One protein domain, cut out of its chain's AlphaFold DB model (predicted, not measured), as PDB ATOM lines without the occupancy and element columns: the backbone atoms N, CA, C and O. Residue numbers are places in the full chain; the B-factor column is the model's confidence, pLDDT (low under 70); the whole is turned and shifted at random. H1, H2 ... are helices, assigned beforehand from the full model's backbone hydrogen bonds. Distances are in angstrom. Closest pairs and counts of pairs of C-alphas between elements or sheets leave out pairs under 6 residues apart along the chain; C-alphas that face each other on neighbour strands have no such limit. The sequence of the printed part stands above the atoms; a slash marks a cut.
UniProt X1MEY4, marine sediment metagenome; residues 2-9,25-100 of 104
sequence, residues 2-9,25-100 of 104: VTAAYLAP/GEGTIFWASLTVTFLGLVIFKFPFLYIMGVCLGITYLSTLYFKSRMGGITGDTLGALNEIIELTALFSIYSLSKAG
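AT A GLANCE: This is residues 2 to 9 and 25 to 100 of the 104 residues of a protein of marine sediment metagenome (UniProt X1MEY4). Two long helices, H3 and H4, lie side by side as a hairpin, and H2 folds away from the start of H3 as the other arm of a V. The short H1 sits in the mouth of that V, between H2 and H3. The printed part has 84 residues with four named helices, H1 to H4 in chain order, and no named strand: all helix. It is only just compact, close to loose, with a radius of gyration of the C-alphas of 13.9 A, and spans 42 by 28 by 16 A.

IN THESE COORDINATES: H1, residues 2 to 7, begins at C-alpha 2 (2.080, 19.770, -34.241) and is 8.9 A long. H2, residues 28 to 44, measures 23.2 A; H3, residues 47 to 70, 34.4 A. H4, residues 75 to 98, measures 34.6 A and ends at C-alpha 98 (26.680, 5.080, -38.840).

HOW THE PARTS SIT: H1 only just touches H2, with 3 pairs of C-alphas within 8 A, the closest Val 2 and Ile 29 at 6.9 A. H1 touches residues 59 to 63 of H3, closest C-alphas Ala 4 and Thr 63, 5.9 A. H2 and H3 are close but not clearly touching, at a steep tilt of 38 degrees, opposite ways. H3 and H4 touch as a hairpin, closest C-alphas Cys 55 and Ile 85, 5.9 A, at a shallow tilt of 28 degrees. H2 and H4 are apart. In H1, H2, H3 and H4 every O i to N i+4 pair is within hydrogen-bond range.

THE WHOLE: The C-alphas farthest apart, Gly 71 and Gly 100, are 42.6 A apart. Residues 10 to 24 are not printed; C-alphas 9 and 25 are 15.9 A apart across the cut. The links H2 to H3 and H3 to H4 are tight. Residues 7 to 9 and 25 to 26 have pLDDT under 70.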
ATOM      1  N   VAL A   2       3.507  19.575 -33.869       77.31
ATOM      2  CA  VAL A   2       2.080  19.770 -34.241       77.31
ATOM      3  C   VAL A   2       1.133  18.942 -33.365       77.31
ATOM      4  O   VAL A   2       0.151  19.463 -32.848       77.31
ATOM      5  N   THR A   3       1.464  17.678 -33.109       75.75
ATOM      6  CA  THR A   3       0.703  16.803 -32.202       75.75
ATOM      7  C   THR A   3       0.630  17.348 -30.773       75.75
ATOM      8  O   THR A   3      -0.444  17.341 -30.177       75.75
ATOM      9  N   ALA A   4       1.724  17.897 -30.238       71.38
ATOM     10  CA  ALA A   4       1.746  18.527 -28.913       71.38
ATOM     11  C   ALA A   4       0.841  19.769 -28.839       71.38
ATOM     12  O   ALA A   4       0.089  19.926 -27.879       71.38
ATOM     13  N   ALA A   5       0.847  20.608 -29.882       71.75
ATOM     14  CA  ALA A   5      -0.033  21.776 -29.977       71.75
ATOM     15  C   ALA A   5      -1.529  21.396 -30.002       71.75
ATOM     16  O   ALA A   5      -2.383  22.170 -29.562       71.75
ATOM     17  N   TYR A   6      -1.860  20.194 -30.484       70.56
ATOM     18  CA  TYR A   6      -3.229  19.678 -30.484       70.56
ATOM     19  C   TYR A   6      -3.638  18.983 -29.186       70.56
ATOM     20  O   TYR A   6      -4.754  19.220 -28.725       70.56
ATOM     21  N   LEU A   7      -2.753  18.168 -28.602       64.94
ATOM     22  CA  LEU A   7      -3.046  17.308 -27.451       64.94
ATOM     23  C   LEU A   7      -3.053  18.037 -26.101       64.94
ATOM     24  O   LEU A   7      -3.689  17.559 -25.160       64.94
ATOM     25  N   ALA A   8      -2.352  19.165 -25.973       60.59
ATOM     26  CA  ALA A   8      -2.276  19.879 -24.703       60.59
ATOM     27  C   ALA A   8      -3.200  21.107 -24.648       60.59
ATOM     28  O   ALA A   8      -3.252  21.882 -25.608       60.59
ATOM     29  N   PRO A   9      -3.877  21.344 -23.508       58.28
ATOM     30  CA  PRO A   9      -4.498  22.633 -23.239       58.28
ATOM     31  C   PRO A   9      -3.415  23.718 -23.127       58.28
ATOM     32  O   PRO A   9      -2.341  23.493 -22.558       58.28
ATOM     33  N   GLY A  25      -6.884  24.388 -37.643       62.38
ATOM     34  CA  GLY A  25      -7.651  23.904 -38.789       62.38
ATOM     35  C   GLY A  25      -7.841  22.396 -38.644       62.38
ATOM     36  O   GLY A  25      -6.851  21.682 -38.538       62.38
ATOM     37  N   GLU A  26      -9.073  21.894 -38.645       63.22
ATOM     38  CA  GLU A  26      -9.368  20.472 -38.379       63.22
ATOM     39  C   GLU A  26      -8.580  19.501 -39.290       63.22
ATOM     40  O   GLU A  26      -8.240  18.393 -38.881       63.22
ATOM     41  N   GLY A  27      -8.182  19.947 -40.488       73.94
ATOM     42  CA  GLY A  27      -7.328  19.191 -41.412       73.94
ATOM     43  C   GLY A  27      -5.812  19.322 -41.203       73.94
ATOM     44  O   GLY A  27      -5.056  18.597 -41.845       73.94
ATOM     45  N   THR A  28      -5.314  20.219 -40.346       81.06
ATOM     46  CA  THR A  28      -3.869  20.493 -40.224       81.06
ATOM     47  C   THR A  28      -3.092  19.282 -39.716       81.06
ATOM     48  O   THR A  28      -2.016  19.012 -40.240       81.06
ATOM     49  N   ILE A  29      -3.620  18.530 -38.740       81.50
ATOM     50  CA  ILE A  29      -2.968  17.282 -38.303       81.50
ATOM     51  C   ILE A  29      -2.912  16.299 -39.465       81.50
ATOM     52  O   ILE A  29      -1.852  15.744 -39.726       81.50
ATOM     53  N   PHE A  30      -4.029  16.108 -40.169       82.75
ATOM     54  CA  PHE A  30      -4.108  15.153 -41.267       82.75
ATOM     55  C   PHE A  30      -3.080  15.469 -42.359       82.75
ATOM     56  O   PHE A  30      -2.279  14.608 -42.714       82.75
ATOM     57  N   TRP A  31      -3.029  16.719 -42.826       86.81
ATOM     58  CA  TRP A  31      -2.078  17.141 -43.856       86.81
ATOM     59  C   TRP A  31      -0.626  17.121 -43.373       86.81
ATOM     60  O   TRP A  31       0.258  16.721 -44.132       86.81
ATOM     61  N   ALA A  32      -0.362  17.496 -42.118       87.44
ATOM     62  CA  ALA A  32       0.981  17.426 -41.547       87.44
ATOM     63  C   ALA A  32       1.465  15.974 -41.432       87.44
ATOM     64  O   ALA A  32       2.574  15.663 -41.862       87.44
ATOM     65  N   SER A  33       0.624  15.079 -40.910       87.56
ATOM     66  CA  SER A  33       0.912  13.648 -40.826       87.56
ATOM     67  C   SER A  33       1.129  13.047 -42.211       87.56
ATOM     68  O   SER A  33       2.146  12.398 -42.424       87.56
ATOM     69  N   LEU A  34       0.241  13.325 -43.170       91.56
ATOM     70  CA  LEU A  34       0.364  12.824 -44.537       91.56
ATOM     71  C   LEU A  34       1.672  13.282 -45.193       91.56
ATOM     72  O   LEU A  34       2.392  12.463 -45.758       91.56
ATOM     73  N   THR A  35       2.011  14.567 -45.071       91.38
ATOM     74  CA  THR A  35       3.234  15.136 -45.657       91.38
ATOM     75  C   THR A  35       4.488  14.527 -45.034       91.38
ATOM     76  O   THR A  35       5.388  14.099 -45.755       91.38
ATOM     77  N   VAL A  36       4.546  14.439 -43.701       91.81
ATOM     78  CA  VAL A  36       5.700  13.873 -42.987       91.81
ATOM     79  C   VAL A  36       5.861  12.387 -43.295       91.81
ATOM     80  O   VAL A  36       6.975  11.945 -43.560       91.81
ATOM     81  N   THR A  37       4.770  11.617 -43.310       91.31
ATOM     82  CA  THR A  37       4.818  10.189 -43.642       91.31
ATOM     83  C   THR A  37       5.243   9.965 -45.088       91.31
ATOM     84  O   THR A  37       6.107   9.127 -45.338       91.31
ATOM     85  N   PHE A  38       4.689  10.724 -46.037       93.44
ATOM     86  CA  PHE A  38       5.036  10.593 -47.449       93.44
ATOM     87  C   PHE A  38       6.509  10.932 -47.706       93.44
ATOM     88  O   PHE A  38       7.252  10.094 -48.215       93.44
ATOM     89  N   LEU A  39       6.965  12.121 -47.296       93.75
ATOM     90  CA  LEU A  39       8.357  12.539 -47.491       93.75
ATOM     91  C   LEU A  39       9.333  11.639 -46.730       93.75
ATOM     92  O   LEU A  39      10.384  11.277 -47.254       93.75
ATOM     93  N   GLY A  40       8.971  11.239 -45.511       91.00
ATOM     94  CA  GLY A  40       9.775  10.354 -44.684       91.00
ATOM     95  C   GLY A  40      10.021   8.995 -45.330       91.00
ATOM     96  O   GLY A  40      11.165   8.551 -45.396       91.00
ATOM     97  N   LEU A  41       8.974   8.361 -45.866       91.81
ATOM     98  CA  LEU A  41       9.098   7.081 -46.566       91.81
ATOM     99  C   LEU A  41       9.879   7.204 -47.881       91.81
ATOM    100  O   LEU A  41      10.660   6.311 -48.199       91.81
ATOM    101  N   VAL A  42       9.709   8.302 -48.624       93.19
ATOM    102  CA  VAL A  42      10.449   8.543 -49.876       93.19
ATOM    103  C   VAL A  42      11.948   8.719 -49.618       93.19
ATOM    104  O   VAL A  42      12.761   8.155 -50.344       93.19
ATOM    105  N   ILE A  43      12.324   9.474 -48.581       91.00
ATOM    106  CA  ILE A  43      13.728   9.809 -48.297       91.00
ATOM    107  C   ILE A  43      14.426   8.691 -47.516       91.00
ATOM    108  O   ILE A  43      15.552   8.317 -47.836       91.00
ATOM    109  N   PHE A  44      13.773   8.155 -46.482       89.06
ATOM    110  CA  PHE A  44      14.398   7.273 -45.492       89.06
ATOM    111  C   PHE A  44      13.867   5.834 -45.513       89.06
ATOM    112  O   PHE A  44      14.315   5.041 -44.691       89.06
ATOM    113  N   LYS A  45      12.942   5.472 -46.419       90.88
ATOM    114  CA  LYS A  45      12.340   4.125 -46.539       90.88
ATOM    115  C   LYS A  45      11.797   3.605 -45.191       90.88
ATOM    116  O   LYS A  45      11.205   4.355 -44.425       90.88
ATOM    117  N   PHE A  46      11.981   2.319 -44.881       89.38
ATOM    118  CA  PHE A  46      11.549   1.701 -43.620       89.38
ATOM    119  C   PHE A  46      12.195   2.283 -42.346       89.38
ATOM    120  O   PHE A  46      11.471   2.436 -41.359       89.38
ATOM    121  N   PRO A  47      13.492   2.659 -42.327       91.50
ATOM    122  CA  PRO A  47      14.111   3.314 -41.166       91.50
ATOM    123  C   PRO A  47      13.390   4.579 -40.679       91.50
ATOM    124  O   PRO A  47      13.457   4.910 -39.493       91.50
ATOM    125  N   PHE A  48      12.642   5.253 -41.560       92.00
ATOM    126  CA  PHE A  48      11.757   6.356 -41.188       92.00
ATOM    127  C   PHE A  48      10.819   6.007 -40.026       92.00
ATOM    128  O   PHE A  48      10.620   6.833 -39.137       92.00
ATOM    129  N   LEU A  49      10.252   4.795 -40.006       91.88
ATOM    130  CA  LEU A  49       9.281   4.391 -38.985       91.88
ATOM    131  C   LEU A  49       9.898   4.394 -37.584       91.88
ATOM    132  O   LEU A  49       9.240   4.797 -36.626       91.88
ATOM    133  N   TYR A  50      11.173   4.011 -37.474       93.12
ATOM    134  CA  TYR A  50      11.919   4.088 -36.222       93.12
ATOM    135  C   TYR A  50      12.114   5.544 -35.785       93.12
ATOM    136  O   TYR A  50      11.754   5.898 -34.663       93.12
ATOM    137  N   ILE A  51      12.610   6.405 -36.682       93.69
ATOM    138  CA  ILE A  51      12.836   7.834 -36.396       93.69
ATOM    139  C   ILE A  51      11.524   8.502 -35.963       93.69
ATOM    140  O   ILE A  51      11.471   9.193 -34.946       93.69
ATOM    141  N   MET A  52      10.445   8.250 -36.703       93.50
ATOM    142  CA  MET A  52       9.115   8.769 -36.404       93.50
ATOM    143  C   MET A  52       8.618   8.284 -35.037       93.50
ATOM    144  O   MET A  52       8.110   9.090 -34.260       93.50
ATOM    145  N   GLY A  53       8.798   6.999 -34.716       93.44
ATOM    146  CA  GLY A  53       8.423   6.428 -33.423       93.44
ATOM    147  C   GLY A  53       9.140   7.096 -32.249       93.44
ATOM    148  O   GLY A  53       8.490   7.504 -31.285       93.44
ATOM    149  N   VAL A  54      10.460   7.286 -32.351       94.75
ATOM    150  CA  VAL A  54      11.260   7.961 -31.316       94.75
ATOM    151  C   VAL A  54      10.811   9.416 -31.141       94.75
ATOM    152  O   VAL A  54      10.531   9.845 -30.020       94.75
ATOM    153  N   CYS A  55      10.658  10.165 -32.236       94.19
ATOM    154  CA  CYS A  55      10.217  11.562 -32.189       94.19
ATOM    155  C   CYS A  55       8.806  11.718 -31.601       94.19
ATOM    156  O   CYS A  55       8.564  12.637 -30.812       94.19
ATOM    157  N   LEU A  56       7.865  10.830 -31.945       91.75
ATOM    158  CA  LEU A  56       6.515  10.832 -31.372       91.75
ATOM    159  C   LEU A  56       6.534  10.493 -29.878       91.75
ATOM    160  O   LEU A  56       5.852  11.166 -29.103       91.75
ATOM    161  N   GLY A  57       7.345   9.513 -29.469       92.38
ATOM    162  CA  GLY A  57       7.531   9.147 -28.065       92.38
ATOM    163  C   GLY A  57       8.038  10.319 -27.227       92.38
ATOM    164  O   GLY A  57       7.419  10.669 -26.221       92.38
ATOM    165  N   ILE A  58       9.099  10.996 -27.679       93.25
ATOM    166  CA  ILE A  58       9.623  12.190 -26.998       93.25
ATOM    167  C   ILE A  58       8.586  13.313 -26.987       93.25
ATOM    168  O   ILE A  58       8.341  13.906 -25.939       93.25
ATOM    169  N   THR A  59       7.904  13.555 -28.110       91.06
ATOM    170  CA  THR A  59       6.839  14.565 -28.180       91.06
ATOM    171  C   THR A  59       5.765  14.320 -27.119       91.06
ATOM    172  O   THR A  59       5.359  15.255 -26.424       91.06
ATOM    173  N   TYR A  60       5.310  13.075 -26.977       88.62
ATOM    174  CA  TYR A  60       4.292  12.690 -26.004       88.62
ATOM    175  C   TYR A  60       4.781  12.863 -24.560       88.62
ATOM    176  O   TYR A  60       4.107  13.518 -23.763       88.62
ATOM    177  N   LEU A  61       5.974  12.353 -24.235       90.44
ATOM    178  CA  LEU A  61       6.555  12.458 -22.893       90.44
ATOM    179  C   LEU A  61       6.784  13.914 -22.477       90.44
ATOM    180  O   LEU A  61       6.389  14.309 -21.379       90.44
ATOM    181  N   SER A  62       7.351  14.739 -23.358       88.06
ATOM    182  CA  SER A  62       7.541  16.167 -23.098       88.06
ATOM    183  C   SER A  62       6.208  16.897 -22.945       88.06
ATOM    184  O   SER A  62       6.061  17.725 -22.051       88.06
ATOM    185  N   THR A  63       5.200  16.552 -23.753       85.94
ATOM    186  CA  THR A  63       3.848  17.121 -23.628       85.94
ATOM    187  C   THR A  63       3.229  16.805 -22.266       85.94
ATOM    188  O   THR A  63       2.685  17.699 -21.617       85.94
ATOM    189  N   LEU A  64       3.336  15.556 -21.800       85.25
ATOM    190  CA  LEU A  64       2.874  15.159 -20.469       85.25
ATOM    191  C   LEU A  64       3.637  15.882 -19.360       85.25
ATOM    192  O   LEU A  64       3.025  16.360 -18.404       85.25
ATOM    193  N   TYR A  65       4.957  15.995 -19.501       87.06
ATOM    194  CA  TYR A  65       5.806  16.705 -18.552       87.06
ATOM    195  C   TYR A  65       5.404  18.181 -18.433       87.06
ATOM    196  O   TYR A  65       5.174  18.663 -17.325       87.06
ATOM    197  N   PHE A  66       5.234  18.882 -19.558       84.62
ATOM    198  CA  PHE A  66       4.820  20.286 -19.571       84.62
ATOM    199  C   PHE A  66       3.408  20.474 -19.016       84.62
ATOM    200  O   PHE A  66       3.190  21.353 -18.182       84.62
ATOM    201  N   LYS A  67       2.471  19.590 -19.379       81.06
ATOM    202  CA  LYS A  67       1.115  19.593 -18.816       81.06
ATOM    203  C   LYS A  67       1.131  19.433 -17.291       81.06
ATOM    204  O   LYS A  67       0.436  20.173 -16.606       81.06
ATOM    205  N   SER A  68       1.928  18.498 -16.772       80.56
ATOM    206  CA  SER A  68       2.023  18.202 -15.336       80.56
ATOM    207  C   SER A  68       2.732  19.310 -14.547       80.56
ATOM    208  O   SER A  68       2.278  19.696 -13.473       80.56
ATOM    209  N   ARG A  69       3.830  19.862 -15.079       81.56
ATOM    210  CA  ARG A  69       4.648  20.860 -14.372       81.56
ATOM    211  C   ARG A  69       4.162  22.298 -14.503       81.56
ATOM    212  O   ARG A  69       4.359  23.065 -13.569       81.56
ATOM    213  N   MET A  70       3.583  22.672 -15.643       76.25
ATOM    214  CA  MET A  70       3.253  24.068 -15.971       76.25
ATOM    215  C   MET A  70       1.755  24.306 -16.192       76.25
ATOM    216  O   MET A  70       1.359  25.411 -16.552       76.25
ATOM    217  N   GLY A  71       0.913  23.287 -15.986       72.88
ATOM    218  CA  GLY A  71      -0.539  23.392 -16.169       72.88
ATOM    219  C   GLY A  71      -0.988  23.430 -17.636       72.88
ATOM    220  O   GLY A  71      -2.155  23.692 -17.910       72.88
ATOM    221  N   GLY A  72      -0.082  23.163 -18.583       75.88
ATOM    222  CA  GLY A  72      -0.356  23.146 -20.020       75.88
ATOM    223  C   GLY A  72       0.883  23.482 -20.847       75.88
ATOM    224  O   GLY A  72       2.009  23.429 -20.357       75.88
ATOM    225  N   ILE A  73       0.668  23.839 -22.112       76.94
ATOM    226  CA  ILE A  73       1.729  24.226 -23.053       76.94
ATOM    227  C   ILE A  73       1.693  25.742 -23.314       76.94
ATOM    228  O   ILE A  73       0.617  26.335 -23.380       76.94
ATOM    229  N   THR A  74       2.862  26.370 -23.470       81.50
ATOM    230  CA  THR A  74       3.076  27.762 -23.923       81.50
ATOM    231  C   THR A  74       3.881  27.811 -25.232       81.50
ATOM    232  O   THR A  74       4.422  26.794 -25.670       81.50
ATOM    233  N   GLY A  75       4.004  28.994 -25.851       76.25
ATOM    234  CA  GLY A  75       4.855  29.196 -27.035       76.25
ATOM    235  C   GLY A  75       6.316  28.778 -26.812       76.25
ATOM    236  O   GLY A  75       6.852  28.021 -27.615       76.25
ATOM    237  N   ASP A  76       6.912  29.163 -25.681       83.31
ATOM    238  CA  ASP A  76       8.304  28.817 -25.349       83.31
ATOM    239  C   ASP A  76       8.496  27.305 -25.201       83.31
ATOM    240  O   ASP A  76       9.478  26.742 -25.675       83.31
ATOM    241  N   THR A  77       7.521  26.616 -24.600       85.31
ATOM    242  CA  THR A  77       7.581  25.153 -24.448       85.31
ATOM    243  C   THR A  77       7.376  24.422 -25.770       85.31
ATOM    244  O   THR A  77       7.956  23.359 -25.960       85.31
ATOM    245  N   LEU A  78       6.597  24.986 -26.705       85.19
ATOM    246  CA  LEU A  78       6.489  24.455 -28.066       85.19
ATOM    247  C   LEU A  78       7.787  24.656 -28.845       85.19
ATOM    248  O   LEU A  78       8.199  23.732 -29.539       85.19
ATOM    249  N   GLY A  79       8.424  25.822 -28.706       86.38
ATOM    250  CA  GLY A  79       9.729  26.105 -29.302       86.38
ATOM    251  C   GLY A  79      10.801  25.155 -28.775       86.38
ATOM    252  O   GLY A  79      11.418  24.439 -29.552       86.38
ATOM    253  N   ALA A  80      10.932  25.041 -27.451       89.94
ATOM    254  CA  ALA A  80      11.856  24.097 -26.823       89.94
ATOM    255  C   ALA A  80      11.576  22.644 -27.240       89.94
ATOM    256  O   ALA A  80      12.498  21.876 -27.501       89.94
ATOM    257  N   LEU A  81      10.300  22.258 -27.345       91.12
ATOM    258  CA  LEU A  81       9.925  20.938 -27.841       91.12
ATOM    259  C   LEU A  81      10.319  20.731 -29.305       91.12
ATOM    260  O   LEU A  81      10.693  19.620 -29.669       91.12
ATOM    261  N   ASN A  82      10.217  21.763 -30.145       91.75
ATOM    262  CA  ASN A  82      10.648  21.687 -31.534       91.75
ATOM    263  C   ASN A  82      12.153  21.414 -31.628       91.75
ATOM    264  O   ASN A  82      12.533  20.432 -32.256       91.75
ATOM    265  N   GLU A  83      12.972  22.187 -30.912       95.50
ATOM    266  CA  GLU A  83      14.430  21.998 -30.849       95.50
ATOM    267  C   GLU A  83      14.806  20.584 -30.370       95.50
ATOM    268  O   GLU A  83      15.637  19.903 -30.967       95.50
ATOM    269  N   ILE A  84      14.138  20.081 -29.322       94.44
ATOM    270  CA  ILE A  84      14.358  18.715 -28.818       94.44
ATOM    271  C   ILE A  84      14.041  17.670 -29.896       94.44
ATOM    272  O   ILE A  84      14.782  16.696 -30.053       94.44
ATOM    273  N   ILE A  85      12.943  17.843 -30.636       94.50
ATOM    274  CA  ILE A  85      12.539  16.909 -31.695       94.50
ATOM    275  C   ILE A  85      13.518  16.965 -32.871       94.50
ATOM    276  O   ILE A  85      13.867  15.911 -33.400       94.50
ATOM    277  N   GLU A  86      13.985  18.150 -33.263       94.69
ATOM    278  CA  GLU A  86      14.973  18.314 -34.335       94.69
ATOM    279  C   GLU A  86      16.301  17.643 -33.975       94.69
ATOM    280  O   GLU A  86      16.811  16.833 -34.754       94.69
ATOM    281  N   LEU A  87      16.807  17.867 -32.758       96.56
ATOM    282  CA  LEU A  87      18.006  17.190 -32.257       96.56
ATOM    283  C   LEU A  87      17.829  15.669 -32.202       96.56
ATOM    284  O   LEU A  87      18.718  14.925 -32.613       96.56
ATOM    285  N   THR A  88      16.669  15.195 -31.745       95.56
ATOM    286  CA  THR A  88      16.346  13.762 -31.695       95.56
ATOM    287  C   THR A  88      16.328  13.139 -33.089       95.56
ATOM    288  O   THR A  88      16.893  12.060 -33.295       95.56
ATOM    289  N   ALA A  89      15.688  13.802 -34.055       94.19
ATOM    290  CA  ALA A  89      15.613  13.331 -35.430       94.19
ATOM    291  C   ALA A  89      17.010  13.258 -36.060       94.19
ATOM    292  O   ALA A  89      17.389  12.206 -36.575       94.19
ATOM    293  N   LEU A  90      17.803  14.330 -35.948       95.44
ATOM    294  CA  LEU A  90      19.173  14.378 -36.468       95.44
ATOM    295  C   LEU A  90      20.065  13.314 -35.822       95.44
ATOM    296  O   LEU A  90      20.787  12.606 -36.525       95.44
ATOM    297  N   PHE A  91      19.976  13.138 -34.503       95.81
ATOM    298  CA  PHE A  91      20.732  12.112 -33.789       95.81
ATOM    299  C   PHE A  91      20.336  10.689 -34.210       95.81
ATOM    300  O   PHE A  91      21.206   9.830 -34.377       95.81
ATOM    301  N   SER A  92      19.043  10.437 -34.431       93.88
ATOM    302  CA  SER A  92      18.545   9.140 -34.907       93.88
ATOM    303  C   SER A  92      19.047   8.841 -36.318       93.88
ATOM    304  O   SER A  92      19.543   7.746 -36.578       93.88
ATOM    305  N   ILE A  93      18.983   9.830 -37.215       93.75
ATOM    306  CA  ILE A  93      19.499   9.724 -38.585       93.75
ATOM    307  C   ILE A  93      21.005   9.452 -38.571       93.75
ATOM    308  O   ILE A  93      21.464   8.531 -39.246       93.75
ATOM    309  N   TYR A  94      21.778  10.203 -37.783       94.56
ATOM    310  CA  TYR A  94      23.223  10.011 -37.664       94.56
ATOM    311  C   TYR A  94      23.569   8.608 -37.147       94.56
ATOM    312  O   TYR A  94      24.403   7.916 -37.731       94.56
ATOM    313  N   SER A  95      22.885   8.162 -36.092       93.69
ATOM    314  CA  SER A  95      23.077   6.838 -35.494       93.69
ATOM    315  C   SER A  95      22.774   5.704 -36.482       93.69
ATOM    316  O   SER A  95      23.572   4.777 -36.619       93.69
ATOM    317  N   LEU A  96      21.661   5.797 -37.218       92.19
ATOM    318  CA  LEU A  96      21.272   4.817 -38.239       92.19
ATOM    319  C   LEU A  96      22.210   4.828 -39.455       92.19
ATOM    320  O   LEU A  96      22.547   3.770 -39.983       92.19
ATOM    321  N   SER A  97      22.668   6.011 -39.868       90.62
ATOM    322  CA  SER A  97      23.654   6.165 -40.942       90.62
ATOM    323  C   SER A  97      24.980   5.504 -40.578       90.62
ATOM    324  O   SER A  97      25.503   4.697 -41.344       90.62
ATOM    325  N   LYS A  98      25.472   5.737 -39.355       91.00
ATOM    326  CA  LYS A  98      26.680   5.080 -38.840       91.00
ATOM    327  C   LYS A  98      26.529   3.558 -38.744       91.00
ATOM    328  O   LYS A  98      27.503   2.841 -38.948       91.00
ATOM    329  N   ALA A  99      25.325   3.065 -38.460       88.81
ATOM    330  CA  ALA A  99      25.009   1.638 -38.452       88.81
ATOM    331  C   ALA A  99      24.841   1.028 -39.863       88.81
ATOM    332  O   ALA A  99      24.542  -0.158 -39.975       88.81
ATOM    333  N   GLY A 100      25.016   1.811 -40.936       84.69
ATOM    334  CA  GLY A 100      24.924   1.341 -42.323       84.69
ATOM    335  C   GLY A 100      23.498   1.068 -42.806       84.69
ATOM    336  O   GLY A 100      23.313   0.508 -43.880       84.69
TER     337      GLY A 100